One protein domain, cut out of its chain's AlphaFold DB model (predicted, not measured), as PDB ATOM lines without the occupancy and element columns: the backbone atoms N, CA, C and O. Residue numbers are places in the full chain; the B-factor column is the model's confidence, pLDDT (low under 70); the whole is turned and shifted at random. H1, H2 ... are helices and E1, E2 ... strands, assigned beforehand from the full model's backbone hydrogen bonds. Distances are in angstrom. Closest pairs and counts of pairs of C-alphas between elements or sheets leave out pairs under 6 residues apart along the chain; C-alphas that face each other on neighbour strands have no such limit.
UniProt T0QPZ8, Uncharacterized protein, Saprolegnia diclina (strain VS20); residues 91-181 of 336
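What this domain is: This is residues 91 to 181 of the 336 residues of an uncharacterized protein of Saprolegnia diclina (strain VS20) (UniProt T0QPZ8). One long helix, H2, makes the long axis; a strand ladder, E1 with E4 running on to the hairpin of E2 and E3, crosses it, with short H1 packed on H2 and E4. The 91 printed residues include, in order, H1 E1 E2 E3 E4 H2, mixed in class, with two antiparallel two-stranded sheets, E1 - E4 and E2 - E3. The whole is loose, radius of gyration of the C-alphas 16.8 A, spanning 58 by 34 by 19 A.

How they stand to each other: Begin at H1, residues 91 to 97, which touches residues 162 to 170 alone of H2, residues 143 to 180, at a steep tilt of 64 degrees, opposite ways; the closest C-alphas, of Glu 91 and Ala 166, are 4.9 A apart. In both helices every O i to N i+4 pair is within hydrogen-bond range. Next, E1, residues 106 to 111, is antiparallel to E4, residues 125 to 129; N 108 and O 127 are within hydrogen-bond range at 2.9 A. The closest C-alphas of E1 and H2, Val 108 and Ser 156, are 4.5 A apart. E2, residues 114 to 116, and E3, residues 120 to 122, form a hairpin apart from H2, with N 116 and O 120 within range at 2.8 A.

Where its parts are: Find C-alpha 91 at (-107.191, 3.142, -53.440), where H1 begins; H2 runs 55.0 A to C-alpha 180 at (-96.371, 16.574, -67.894).

The domain as a whole: The printed part has no cut; the link E4 to H2 is long, and pLDDT is under 70 at residues 92 and 115 to 123.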
ATOM      1  N   GLU A  91    -106.767   4.538 -53.328       72.88
ATOM      2  CA  GLU A  91    -107.191   3.142 -53.440       72.88
ATOM      3  C   GLU A  91    -106.040   2.149 -53.256       72.88
ATOM      4  O   GLU A  91    -106.218   1.100 -52.644       72.88
ATOM      5  N   GLU A  92    -104.849   2.480 -53.735       69.31
ATOM      6  CA  GLU A  92    -103.659   1.650 -53.567       69.31
ATOM      7  C   GLU A  92    -103.173   1.641 -52.115       69.31
ATOM      8  O   GLU A  92    -102.804   0.590 -51.599       69.31
ATOM      9  N   ASN A  93    -103.280   2.768 -51.405       74.69
ATOM     10  CA  ASN A  93    -103.018   2.818 -49.965       74.69
ATOM     11  C   ASN A  93    -103.983   1.926 -49.173       74.69
ATOM     12  O   ASN A  93    -103.575   1.271 -48.215       74.69
ATOM     13  N   ILE A  94    -105.253   1.862 -49.584       75.12
ATOM     14  CA  ILE A  94    -106.246   0.961 -48.983       75.12
ATOM     15  C   ILE A  94    -105.863  -0.506 -49.224       75.12
ATOM     16  O   ILE A  94    -105.938  -1.315 -48.301       75.12
ATOM     17  N   VAL A  95    -105.423  -0.850 -50.438       76.69
ATOM     18  CA  VAL A  95    -104.967  -2.209 -50.776       76.69
ATOM     19  C   VAL A  95    -103.684  -2.567 -50.022       76.69
ATOM     20  O   VAL A  95    -103.607  -3.645 -49.444       76.69
ATOM     21  N   ALA A  96    -102.706  -1.662 -49.956       76.25
ATOM     22  CA  ALA A  96    -101.450  -1.876 -49.239       76.25
ATOM     23  C   ALA A  96    -101.669  -2.099 -47.733       76.25
ATOM     24  O   ALA A  96    -101.009  -2.944 -47.130       76.25
ATOM     25  N   ARG A  97    -102.638  -1.398 -47.124       81.56
ATOM     26  CA  ARG A  97    -103.020  -1.590 -45.713       81.56
ATOM     27  C   ARG A  97    -103.662  -2.952 -45.431       81.56
ATOM     28  O   ARG A  97    -103.656  -3.373 -44.279       81.56
ATOM     29  N   ALA A  98    -104.186  -3.648 -46.444       75.94
ATOM     30  CA  ALA A  98    -104.760  -4.984 -46.276       75.94
ATOM     31  C   ALA A  98    -103.701  -6.063 -45.961       75.94
ATOM     32  O   ALA A  98    -104.052  -7.135 -45.465       75.94
ATOM     33  N   GLY A  99    -102.417  -5.778 -46.214       78.00
ATOM     34  CA  GLY A  99    -101.300  -6.686 -45.959       78.00
ATOM     35  C   GLY A  99    -101.083  -7.736 -47.055       78.00
ATOM     36  O   GLY A  99    -101.689  -7.689 -48.124       78.00
ATOM     37  N   ALA A 100    -100.170  -8.677 -46.799       78.19
ATOM     38  CA  ALA A 100     -99.825  -9.743 -47.738       78.19
ATOM     39  C   ALA A 100    -100.920 -10.821 -47.828       78.19
ATOM     40  O   ALA A 100    -101.653 -11.065 -46.866       78.19
ATOM     41  N   ALA A 101    -100.984 -11.503 -48.976       78.44
ATOM     42  CA  ALA A 101    -101.909 -12.607 -49.200       78.44
ATOM     43  C   ALA A 101    -101.714 -13.718 -48.157       78.44
ATOM     44  O   ALA A 101    -100.621 -14.260 -48.006       78.44
ATOM     45  N   GLN A 102    -102.788 -14.056 -47.443       78.88
ATOM     46  CA  GLN A 102    -102.782 -15.120 -46.442       78.88
ATOM     47  C   GLN A 102    -103.339 -16.406 -47.059       78.88
ATOM     48  O   GLN A 102    -104.433 -16.401 -47.626       78.88
ATOM     49  N   ALA A 103    -102.599 -17.514 -46.944       76.62
ATOM     50  CA  ALA A 103    -103.027 -18.808 -47.470       76.62
ATOM     51  C   ALA A 103    -104.388 -19.219 -46.877       76.62
ATOM     52  O   ALA A 103    -104.601 -19.143 -45.667       76.62
ATOM     53  N   GLY A 104    -105.325 -19.617 -47.740       73.38
ATOM     54  CA  GLY A 104    -106.678 -20.021 -47.344       73.38
ATOM     55  C   GLY A 104    -107.635 -18.874 -46.996       73.38
ATOM     56  O   GLY A 104    -108.789 -19.137 -46.673       73.38
ATOM     57  N   LYS A 105    -107.215 -17.607 -47.077       82.00
ATOM     58  CA  LYS A 105    -108.098 -16.452 -46.859       82.00
ATOM     59  C   LYS A 105    -108.237 -15.636 -48.129       82.00
ATOM     60  O   LYS A 105    -107.283 -15.436 -48.875       82.00
ATOM     61  N   ASN A 106    -109.431 -15.105 -48.333       81.50
ATOM     62  CA  ASN A 106    -109.746 -14.298 -49.498       81.50
ATOM     63  C   ASN A 106    -109.810 -12.824 -49.113       81.50
ATOM     64  O   ASN A 106    -110.202 -12.478 -47.997       81.50
ATOM     65  N   LEU A 107    -109.423 -11.959 -50.046       84.12
ATOM     66  CA  LEU A 107    -109.500 -10.520 -49.849       84.12
ATOM     67  C   LEU A 107    -110.955 -10.058 -49.950       84.12
ATOM     68  O   LEU A 107    -111.643 -10.344 -50.930       84.12
ATOM     69  N   VAL A 108    -111.410  -9.329 -48.938       85.19
ATOM     70  CA  VAL A 108    -112.794  -8.881 -48.803       85.19
ATOM     71  C   VAL A 108    -112.824  -7.441 -48.293       85.19
ATOM     72  O   VAL A 108    -111.959  -7.007 -47.531       85.19
ATOM     73  N   VAL A 109    -113.843  -6.684 -48.700       85.69
ATOM     74  CA  VAL A 109    -114.151  -5.385 -48.088       85.69
ATOM     75  C   VAL A 109    -114.751  -5.614 -46.699       85.69
ATOM     76  O   VAL A 109    -115.892  -6.054 -46.584       85.69
ATOM     77  N   LEU A 110    -113.986  -5.301 -45.651       81.38
ATOM     78  CA  LEU A 110    -114.422  -5.399 -44.253       81.38
ATOM     79  C   LEU A 110    -115.367  -4.259 -43.881       81.38
ATOM     80  O   LEU A 110    -116.374  -4.463 -43.207       81.38
ATOM     81  N   ARG A 111    -115.038  -3.048 -44.335       80.12
ATOM     82  CA  ARG A 111    -115.844  -1.852 -44.106       80.12
ATOM     83  C   ARG A 111    -116.007  -1.108 -45.427       80.12
ATOM     84  O   ARG A 111    -114.991  -0.701 -45.996       80.12
ATOM     85  N   PRO A 112    -117.239  -0.959 -45.946       75.81
ATOM     86  CA  PRO A 112    -117.466  -0.182 -47.155       75.81
ATOM     87  C   PRO A 112    -117.197   1.303 -46.896       75.81
ATOM     88  O   PRO A 112    -117.216   1.759 -45.748       75.81
ATOM     89  N   GLU A 113    -116.973   2.059 -47.972       76.19
ATOM     90  CA  GLU A 113    -116.908   3.518 -47.886       76.19
ATOM     91  C   GLU A 113    -118.208   4.039 -47.271       76.19
ATOM     92  O   GLU A 113    -119.305   3.668 -47.696       76.19
ATOM     93  N   SER A 114    -118.087   4.875 -46.244       73.94
ATOM     94  CA  SER A 114    -119.240   5.487 -45.585       73.94
ATOM     95  C   SER A 114    -118.997   6.975 -45.423       73.94
ATOM     96  O   SER A 114    -117.891   7.402 -45.097       73.94
ATOM     97  N   VAL A 115    -120.023   7.779 -45.685       69.62
ATOM     98  CA  VAL A 115    -119.963   9.223 -45.458       69.62
ATOM     99  C   VAL A 115    -120.403   9.474 -44.023       69.62
ATOM    100  O   VAL A 115    -121.548   9.208 -43.670       69.62
ATOM    101  N   GLN A 116    -119.487   9.955 -43.190       61.16
ATOM    102  CA  GLN A 116    -119.799  10.449 -41.857       61.16
ATOM    103  C   GLN A 116    -120.004  11.968 -41.930       61.16
ATOM    104  O   GLN A 116    -119.159  12.708 -42.448       61.16
ATOM    105  N   ASN A 117    -121.148  12.423 -41.417       59.16
ATOM    106  CA  ASN A 117    -121.481  13.834 -41.200       59.16
ATOM    107  C   ASN A 117    -121.318  14.740 -42.437       59.16
ATOM    108  O   ASN A 117    -120.744  15.818 -42.324       59.16
ATOM    109  N   ASN A 118    -121.787  14.306 -43.617       59.69
ATOM    110  CA  ASN A 118    -121.836  15.063 -44.890       59.69
ATOM    111  C   ASN A 118    -120.519  15.695 -45.402       59.69
ATOM    112  O   ASN A 118    -120.507  16.263 -46.491       59.69
ATOM    113  N   ALA A 119    -119.413  15.573 -44.669       55.84
ATOM    114  CA  ALA A 119    -118.138  16.222 -44.962       55.84
ATOM    115  C   ALA A 119    -116.963  15.236 -44.992       55.84
ATOM    116  O   ALA A 119    -115.984  15.469 -45.700       55.84
ATOM    117  N   THR A 120    -117.053  14.113 -44.270       53.75
ATOM    118  CA  THR A 120    -115.956  13.141 -44.172       53.75
ATOM    119  C   THR A 120    -116.343  11.816 -44.815       53.75
ATOM    120  O   THR A 120    -117.365  11.222 -44.488       53.75
ATOM    121  N   VAL A 121    -115.532  11.344 -45.762       62.00
ATOM    122  CA  VAL A 121    -115.693  10.012 -46.361       62.00
ATOM    123  C   VAL A 121    -114.718   9.080 -45.660       62.00
ATOM    124  O   VAL A 121    -113.510   9.181 -45.879       62.00
ATOM    125  N   ALA A 122    -115.233   8.186 -44.819       65.31
ATOM    126  CA  ALA A 122    -114.451   7.101 -44.252       65.31
ATOM    127  C   ALA A 122    -114.058   6.141 -45.382       65.31
ATOM    128  O   ALA A 122    -114.918   5.625 -46.102       65.31
ATOM    129  N   ALA A 123    -112.751   5.941 -45.549       68.12
ATOM    130  CA  ALA A 123    -112.194   5.092 -46.592       68.12
ATOM    131  C   ALA A 123    -112.611   3.625 -46.404       68.12
ATOM    132  O   ALA A 123    -112.743   3.141 -45.276       68.12
ATOM    133  N   ALA A 124    -112.782   2.910 -47.519       76.81
ATOM    134  CA  ALA A 124    -113.000   1.472 -47.475       76.81
ATOM    135  C   ALA A 124    -111.817   0.792 -46.782       76.81
ATOM    136  O   ALA A 124    -110.666   1.171 -46.981       76.81
ATOM    137  N   THR A 125    -112.100  -0.224 -45.972       80.69
ATOM    138  CA  THR A 125    -111.068  -1.058 -45.348       80.69
ATOM    139  C   THR A 125    -111.123  -2.450 -45.961       80.69
ATOM    140  O   THR A 125    -112.176  -3.094 -45.952       80.69
ATOM    141  N   LEU A 126    -109.995  -2.898 -46.508       80.38
ATOM    142  CA  LEU A 126    -109.805  -4.234 -47.064       80.38
ATOM    143  C   LEU A 126    -109.109  -5.136 -46.040       80.38
ATOM    144  O   LEU A 126    -108.266  -4.670 -45.277       80.38
ATOM    145  N   GLY A 127    -109.439  -6.425 -46.046       82.38
ATOM    146  CA  GLY A 127    -108.755  -7.419 -45.223       82.38
ATOM    147  C   GLY A 127    -109.013  -8.850 -45.684       82.38
ATOM    148  O   GLY A 127    -109.864  -9.103 -46.537       82.38
ATOM    149  N   TYR A 128    -108.245  -9.786 -45.132       82.81
ATOM    150  CA  TYR A 128    -108.311 -11.202 -45.482       82.81
ATOM    151  C   TYR A 128    -109.230 -11.965 -44.530       82.81
ATOM    152  O   TYR A 128    -108.903 -12.130 -43.355       82.81
ATOM    153  N   ASN A 129    -110.337 -12.490 -45.058       80.06
ATOM    154  CA  ASN A 129    -111.293 -13.299 -44.307       80.06
ATOM    155  C   ASN A 129    -111.387 -14.721 -44.870       80.06
ATOM    156  O   ASN A 129    -111.349 -14.939 -46.083       80.06
ATOM    157  N   HIS A 130    -111.539 -15.690 -43.966       79.25
ATOM    158  CA  HIS A 130    -111.911 -17.062 -44.298       79.25
ATOM    159  C   HIS A 130    -113.418 -17.224 -44.103       79.25
ATOM    160  O   HIS A 130    -113.944 -16.849 -43.058       79.25
ATOM    161  N   VAL A 131    -114.098 -17.811 -45.087       77.62
ATOM    162  CA  VAL A 131    -115.527 -18.129 -45.004       77.62
ATOM    163  C   VAL A 131    -115.696 -19.610 -45.313       77.62
ATOM    164  O   VAL A 131    -115.471 -20.040 -46.441       77.62
ATOM    165  N   ALA A 132    -116.087 -20.394 -44.305       74.50
ATOM    166  CA  ALA A 132    -116.207 -21.851 -44.414       74.50
ATOM    167  C   ALA A 132    -117.284 -22.280 -45.427       74.50
ATOM    168  O   ALA A 132    -117.165 -23.319 -46.070       74.50
ATOM    169  N   SER A 133    -118.316 -21.454 -45.625       75.31
ATOM    170  CA  SER A 133    -119.347 -21.694 -46.637       75.31
ATOM    171  C   SER A 133    -118.863 -21.493 -48.078       75.31
ATOM    172  O   SER A 133    -119.544 -21.935 -49.003       75.31
ATOM    173  N   ALA A 134    -117.684 -20.897 -48.296       72.94
ATOM    174  CA  ALA A 134    -117.110 -20.731 -49.630       72.94
ATOM    175  C   ALA A 134    -116.577 -22.048 -50.229       72.94
ATOM    176  O   ALA A 134    -116.535 -22.173 -51.450       72.94
ATOM    177  N   THR A 135    -116.198 -23.030 -49.400       76.38
ATOM    178  CA  THR A 135    -115.660 -24.330 -49.849       76.38
ATOM    179  C   THR A 135    -116.725 -25.425 -49.967       76.38
ATOM    180  O   THR A 135    -116.427 -26.522 -50.432       76.38
ATOM    181  N   LEU A 136    -117.965 -25.156 -49.544       78.81
ATOM    182  CA  LEU A 136    -119.071 -26.116 -49.574       78.81
ATOM    183  C   LEU A 136    -119.790 -26.119 -50.936       78.81
ATOM    184  O   LEU A 136    -120.011 -25.069 -51.546       78.81
ATOM    185  N   GLN A 137    -120.206 -27.305 -51.395       77.62
ATOM    186  CA  GLN A 137    -121.011 -27.466 -52.613       77.62
ATOM    187  C   GLN A 137    -122.443 -26.944 -52.412       77.62
ATOM    188  O   GLN A 137    -123.066 -27.182 -51.377       77.62
ATOM    189  N   GLU A 138    -122.993 -26.275 -53.430       72.56
ATOM    190  CA  GLU A 138    -124.264 -25.530 -53.351       72.56
ATOM    191  C   GLU A 138    -125.474 -26.384 -52.939       72.56
ATOM    192  O   GLU A 138    -126.380 -25.882 -52.274       72.56
ATOM    193  N   GLY A 139    -125.464 -27.681 -53.265       73.50
ATOM    194  CA  GLY A 139    -126.545 -28.616 -52.934       73.50
ATOM    195  C   GLY A 139    -126.633 -29.014 -51.454       73.50
ATOM    196  O   GLY A 139    -127.696 -29.431 -51.009       73.50
ATOM    197  N   ILE A 140    -125.555 -28.854 -50.681       79.50
ATOM    198  CA  ILE A 140    -125.467 -29.288 -49.269       79.50
ATOM    199  C   ILE A 140    -125.636 -28.086 -48.314       79.50
ATOM    200  O   ILE A 140    -125.713 -28.229 -47.095       79.50
ATOM    201  N   MET A 141    -125.724 -26.868 -48.856       86.00
ATOM    202  CA  MET A 141    -125.734 -25.642 -48.061       86.00
ATOM    203  C   MET A 141    -127.104 -25.320 -47.461       86.00
ATOM    204  O   MET A 141    -128.119 -25.213 -48.167       86.00
ATOM    205  N   THR A 142    -127.098 -25.009 -46.164       88.75
ATOM    206  CA  THR A 142    -128.261 -24.433 -45.479       88.75
ATOM    207  C   THR A 142    -128.565 -23.018 -46.005       88.75
ATOM    208  O   THR A 142    -127.662 -22.315 -46.472       88.75
ATOM    209  N   PRO A 143    -129.816 -22.526 -45.914       90.69
ATOM    210  CA  PRO A 143    -130.156 -21.162 -46.336       90.69
ATOM    211  C   PRO A 143    -129.348 -20.058 -45.627       90.69
ATOM    212  O   PRO A 143    -129.127 -18.988 -46.194       90.69
ATOM    213  N   ALA A 144    -128.893 -20.298 -44.393       87.00
ATOM    214  CA  ALA A 144    -128.005 -19.381 -43.677       87.00
ATOM    215  C   ALA A 144    -126.611 -19.328 -44.325       87.00
ATOM    216  O   ALA A 144    -126.125 -18.242 -44.638       87.00
ATOM    217  N   GLN A 145    -126.024 -20.490 -44.631       87.12
ATOM    218  CA  GLN A 145    -124.732 -20.591 -45.318       87.12
ATOM    219  C   GLN A 145    -124.776 -19.988 -46.730       87.12
ATOM    220  O   GLN A 145    -123.801 -19.386 -47.171       87.12
ATOM    221  N   ARG A 146    -125.906 -20.094 -47.449       85.19
ATOM    222  CA  ARG A 146    -126.055 -19.448 -48.770       85.19
ATOM    223  C   ARG A 146    -126.017 -17.926 -48.679       85.19
ATOM    224  O   ARG A 146    -125.358 -17.294 -49.499       85.19
ATOM    225  N   ARG A 147    -126.683 -17.342 -47.676       87.50
ATOM    226  CA  ARG A 147    -126.647 -15.890 -47.436       87.50
ATOM    227  C   ARG A 147    -125.239 -15.413 -47.092       87.50
ATOM    228  O   ARG A 147    -124.791 -14.418 -47.649       87.50
ATOM    229  N   GLU A 148    -124.537 -16.144 -46.230       85.81
ATOM    230  CA  GLU A 148    -123.144 -15.850 -45.880       85.81
ATOM    231  C   GLU A 148    -122.234 -15.893 -47.117       85.81
ATOM    232  O   GLU A 148    -121.512 -14.932 -47.389       85.81
ATOM    233  N   ARG A 149    -122.331 -16.952 -47.933       86.50
ATOM    234  CA  ARG A 149    -121.562 -17.068 -49.179       86.50
ATOM    235  C   ARG A 149    -121.869 -15.930 -50.148       86.50
ATOM    236  O   ARG A 149    -120.939 -15.373 -50.716       86.50
ATOM    237  N   GLN A 150    -123.135 -15.550 -50.314       88.62
ATOM    238  CA  GLN A 150    -123.520 -14.438 -51.190       88.62
ATOM    239  C   GLN A 150    -122.954 -13.091 -50.710       88.62
ATOM    240  O   GLN A 150    -122.503 -12.273 -51.515       88.62
ATOM    241  N   GLN A 151    -122.964 -12.841 -49.398       88.38
ATOM    242  CA  GLN A 151    -122.345 -11.641 -48.828       88.38
ATOM    243  C   GLN A 151    -120.835 -11.642 -49.066       88.38
ATOM    244  O   GLN A 151    -120.272 -10.627 -49.480       88.38
ATOM    245  N   PHE A 152    -120.200 -12.796 -48.867       87.50
ATOM    246  CA  PHE A 152    -118.781 -12.988 -49.110       87.50
ATOM    247  C   PHE A 152    -118.401 -12.767 -50.584       87.50
ATOM    248  O   PHE A 152    -117.472 -12.006 -50.845       87.50
ATOM    249  N   THR A 153    -119.130 -13.345 -51.549       88.38
ATOM    250  CA  THR A 153    -118.858 -13.144 -52.987       88.38
ATOM    251  C   THR A 153    -119.033 -11.684 -53.387       88.38
ATOM    252  O   THR A 153    -118.171 -11.112 -54.044       88.38
ATOM    253  N   THR A 154    -120.095 -11.034 -52.910       90.31
ATOM    254  CA  THR A 154    -120.327  -9.607 -53.175       90.31
ATOM    255  C   THR A 154    -119.177  -8.749 -52.641       90.31
ATOM    256  O   THR A 154    -118.748  -7.780 -53.272       90.31
ATOM    257  N   ALA A 155    -118.677  -9.067 -51.449       87.38
ATOM    258  CA  ALA A 155    -117.624  -8.297 -50.808       87.38
ATOM    259  C   ALA A 155    -116.224  -8.601 -51.383       87.38
ATOM    260  O   ALA A 155    -115.380  -7.699 -51.404       87.38
ATOM    261  N   SER A 156    -115.982  -9.808 -51.906       88.38
ATOM    262  CA  SER A 156    -114.752 -10.153 -52.631       88.38
ATOM    263  C   SER A 156    -114.722  -9.542 -54.037       88.38
ATOM    264  O   SER A 156    -113.703  -8.983 -54.442       88.38
ATOM    265  N   GLU A 157    -115.848  -9.524 -54.753       90.31
ATOM    266  CA  GLU A 157    -115.979  -8.834 -56.043       90.31
ATOM    267  C   GLU A 157    -115.718  -7.332 -55.906       90.31
ATOM    268  O   GLU A 157    -114.970  -6.747 -56.695       90.31
ATOM    269  N   LYS A 158    -116.268  -6.703 -54.859       88.00
ATOM    270  CA  LYS A 158    -115.985  -5.295 -54.536       88.00
ATOM    271  C   LYS A 158    -114.504  -5.063 -54.245       88.00
ATOM    272  O   LYS A 158    -113.952  -4.063 -54.704       88.00
ATOM    273  N   ALA A 159    -113.850  -5.978 -53.528       85.50
ATOM    274  CA  ALA A 159    -112.417  -5.891 -53.265       85.50
ATOM    275  C   ALA A 159    -111.596  -5.985 -54.560       85.50
ATOM    276  O   ALA A 159    -110.719  -5.152 -54.795       85.50
ATOM    277  N   ALA A 160    -111.928  -6.929 -55.443       88.62
ATOM    278  CA  ALA A 160    -111.276  -7.082 -56.739       88.62
ATOM    279  C   ALA A 160    -111.487  -5.857 -57.647       88.62
ATOM    280  O   ALA A 160    -110.561  -5.409 -58.327       88.62
ATOM    281  N   ALA A 161    -112.688  -5.271 -57.647       88.56
ATOM    282  CA  ALA A 161    -112.970  -4.038 -58.378       88.56
ATOM    283  C   ALA A 161    -112.142  -2.856 -57.849       88.56
ATOM    284  O   ALA A 161    -111.613  -2.074 -58.643       88.56
ATOM    285  N   LEU A 162    -111.979  -2.750 -56.526       85.75
ATOM    286  CA  LEU A 162    -111.148  -1.727 -55.893       85.75
ATOM    287  C   LEU A 162    -109.675  -1.904 -56.281       85.75
ATOM    288  O   LEU A 162    -109.054  -0.942 -56.724       85.75
ATOM    289  N   GLN A 163    -109.146  -3.129 -56.236       85.50
ATOM    290  CA  GLN A 163    -107.788  -3.427 -56.706       85.50
ATOM    291  C   GLN A 163    -107.581  -3.041 -58.176       85.50
ATOM    292  O   GLN A 163    -106.599  -2.379 -58.514       85.50
ATOM    293  N   LYS A 164    -108.524  -3.392 -59.061       88.62
ATOM    294  CA  LYS A 164    -108.465  -2.995 -60.478       88.62
ATOM    295  C   LYS A 164    -108.473  -1.474 -60.635       88.62
ATOM    296  O   LYS A 164    -107.705  -0.933 -61.429       88.62
ATOM    297  N   ARG A 165    -109.322  -0.776 -59.876       86.62
ATOM    298  CA  ARG A 165    -109.403   0.690 -59.887       86.62
ATOM    299  C   ARG A 165    -108.102   1.329 -59.404       86.62
ATOM    300  O   ARG A 165    -107.658   2.282 -60.041       86.62
ATOM    301  N   ALA A 166    -107.498   0.797 -58.341       81.75
ATOM    302  CA  ALA A 166    -106.200   1.234 -57.831       81.75
ATOM    303  C   ALA A 166    -105.131   1.137 -58.926       81.75
ATOM    304  O   ALA A 166    -104.552   2.152 -59.306       81.75
ATOM    305  N   GLY A 167    -104.984  -0.042 -59.542       85.12
ATOM    306  CA  GLY A 167    -103.992  -0.252 -60.598       85.12
ATOM    307  C   GLY A 167    -104.220   0.621 -61.840       85.12
ATOM    308  O   GLY A 167    -103.269   1.124 -62.433       85.12
ATOM    309  N   MET A 168    -105.474   0.863 -62.248       85.69
ATOM    310  CA  MET A 168    -105.749   1.777 -63.369       85.69
ATOM    311  C   MET A 168    -105.416   3.234 -63.037       85.69
ATOM    312  O   MET A 168    -104.909   3.958 -63.897       85.69
ATOM    313  N   LYS A 169    -105.696   3.676 -61.807       84.38
ATOM    314  CA  LYS A 169    -105.371   5.033 -61.357       84.38
ATOM    315  C   LYS A 169    -103.870   5.254 -61.255       84.38
ATOM    316  O   LYS A 169    -103.401   6.287 -61.712       84.38
ATOM    317  N   GLU A 170    -103.139   4.282 -60.726       81.38
ATOM    318  CA  GLU A 170    -101.679   4.304 -60.648       81.38
ATOM    319  C   GLU A 170    -101.052   4.392 -62.048       81.38
ATOM    320  O   GLU A 170    -100.271   5.298 -62.330       81.38
ATOM    321  N   ARG A 171    -101.484   3.545 -62.993       84.12
ATOM    322  CA  ARG A 171    -101.016   3.618 -64.392       84.12
ATOM    323  C   ARG A 171    -101.297   4.975 -65.029       84.12
ATOM    324  O   ARG A 171    -100.437   5.526 -65.715       84.12
ATOM    325  N   ARG A 172    -102.494   5.524 -64.802       84.88
ATOM    326  CA  ARG A 172    -102.870   6.849 -65.311       84.88
ATOM    327  C   ARG A 172    -102.021   7.953 -64.684       84.88
ATOM    328  O   ARG A 172    -101.623   8.870 -65.394       84.88
ATOM    329  N   LEU A 173    -101.743   7.866 -63.388       83.06
ATOM    330  CA  LEU A 173    -100.870   8.794 -62.677       83.06
ATOM    331  C   LEU A 173     -99.455   8.762 -63.266       83.06
ATOM    332  O   LEU A 173     -98.942   9.807 -63.649       83.06
ATOM    333  N   VAL A 174     -98.871   7.573 -63.436       84.25
ATOM    334  CA  VAL A 174     -97.556   7.391 -64.071       84.25
ATOM    335  C   VAL A 174     -97.533   7.988 -65.479       84.25
ATOM    336  O   VAL A 174     -96.587   8.682 -65.847       84.25
ATOM    337  N   GLN A 175     -98.585   7.767 -66.273       85.38
ATOM    338  CA  GLN A 175     -98.694   8.341 -67.613       85.38
ATOM    339  C   GLN A 175     -98.742   9.874 -67.582       85.38
ATOM    340  O   GLN A 175     -98.052  10.521 -68.367       85.38
ATOM    341  N   LEU A 176     -99.533  10.455 -66.675       85.38
ATOM    342  CA  LEU A 176     -99.617  11.905 -66.505       85.38
ATOM    343  C   LEU A 176     -98.281  12.494 -66.060       85.38
ATOM    344  O   LEU A 176     -97.845  13.481 -66.640       85.38
ATOM    345  N   MET A 177     -97.604  11.864 -65.099       82.06
ATOM    346  CA  MET A 177     -96.294  12.308 -64.629       82.06
ATOM    347  C   MET A 177     -95.257  12.292 -65.746       82.06
ATOM    348  O   MET A 177     -94.568  13.285 -65.954       82.06
ATOM    349  N   ARG A 178     -95.198  11.215 -66.537       83.50
ATOM    350  CA  ARG A 178     -94.281  11.128 -67.683       83.50
ATOM    351  C   ARG A 178     -94.583  12.163 -68.766       83.50
ATOM    352  O   ARG A 178     -93.655  12.684 -69.372       83.50
ATOM    353  N   HIS A 179     -95.861  12.446 -69.019       83.12
ATOM    354  CA  HIS A 179     -96.271  13.388 -70.059       83.12
ATOM    355  C   HIS A 179     -96.091  14.852 -69.634       83.12
ATOM    356  O   HIS A 179     -95.656  15.673 -70.433       83.12
ATOM    357  N   GLN A 180     -96.459  15.201 -68.400       84.25
ATOM    358  CA  GLN A 180     -96.371  16.574 -67.894       84.25
ATOM    359  C   GLN A 180     -94.952  16.928 -67.438       84.25
ATOM    360  O   GLN A 180     -94.513  18.056 -67.635       84.25
ATOM    361  N   TYR A 181     -94.228  15.958 -66.874       84.81
ATOM    362  CA  TYR A 181     -92.899  16.146 -66.298       84.81
ATOM    363  C   TYR A 181     -91.921  15.101 -66.855       84.81
ATOM    364  O   TYR A 181     -91.546  14.157 -66.157       84.81
TER     365      TYR A 181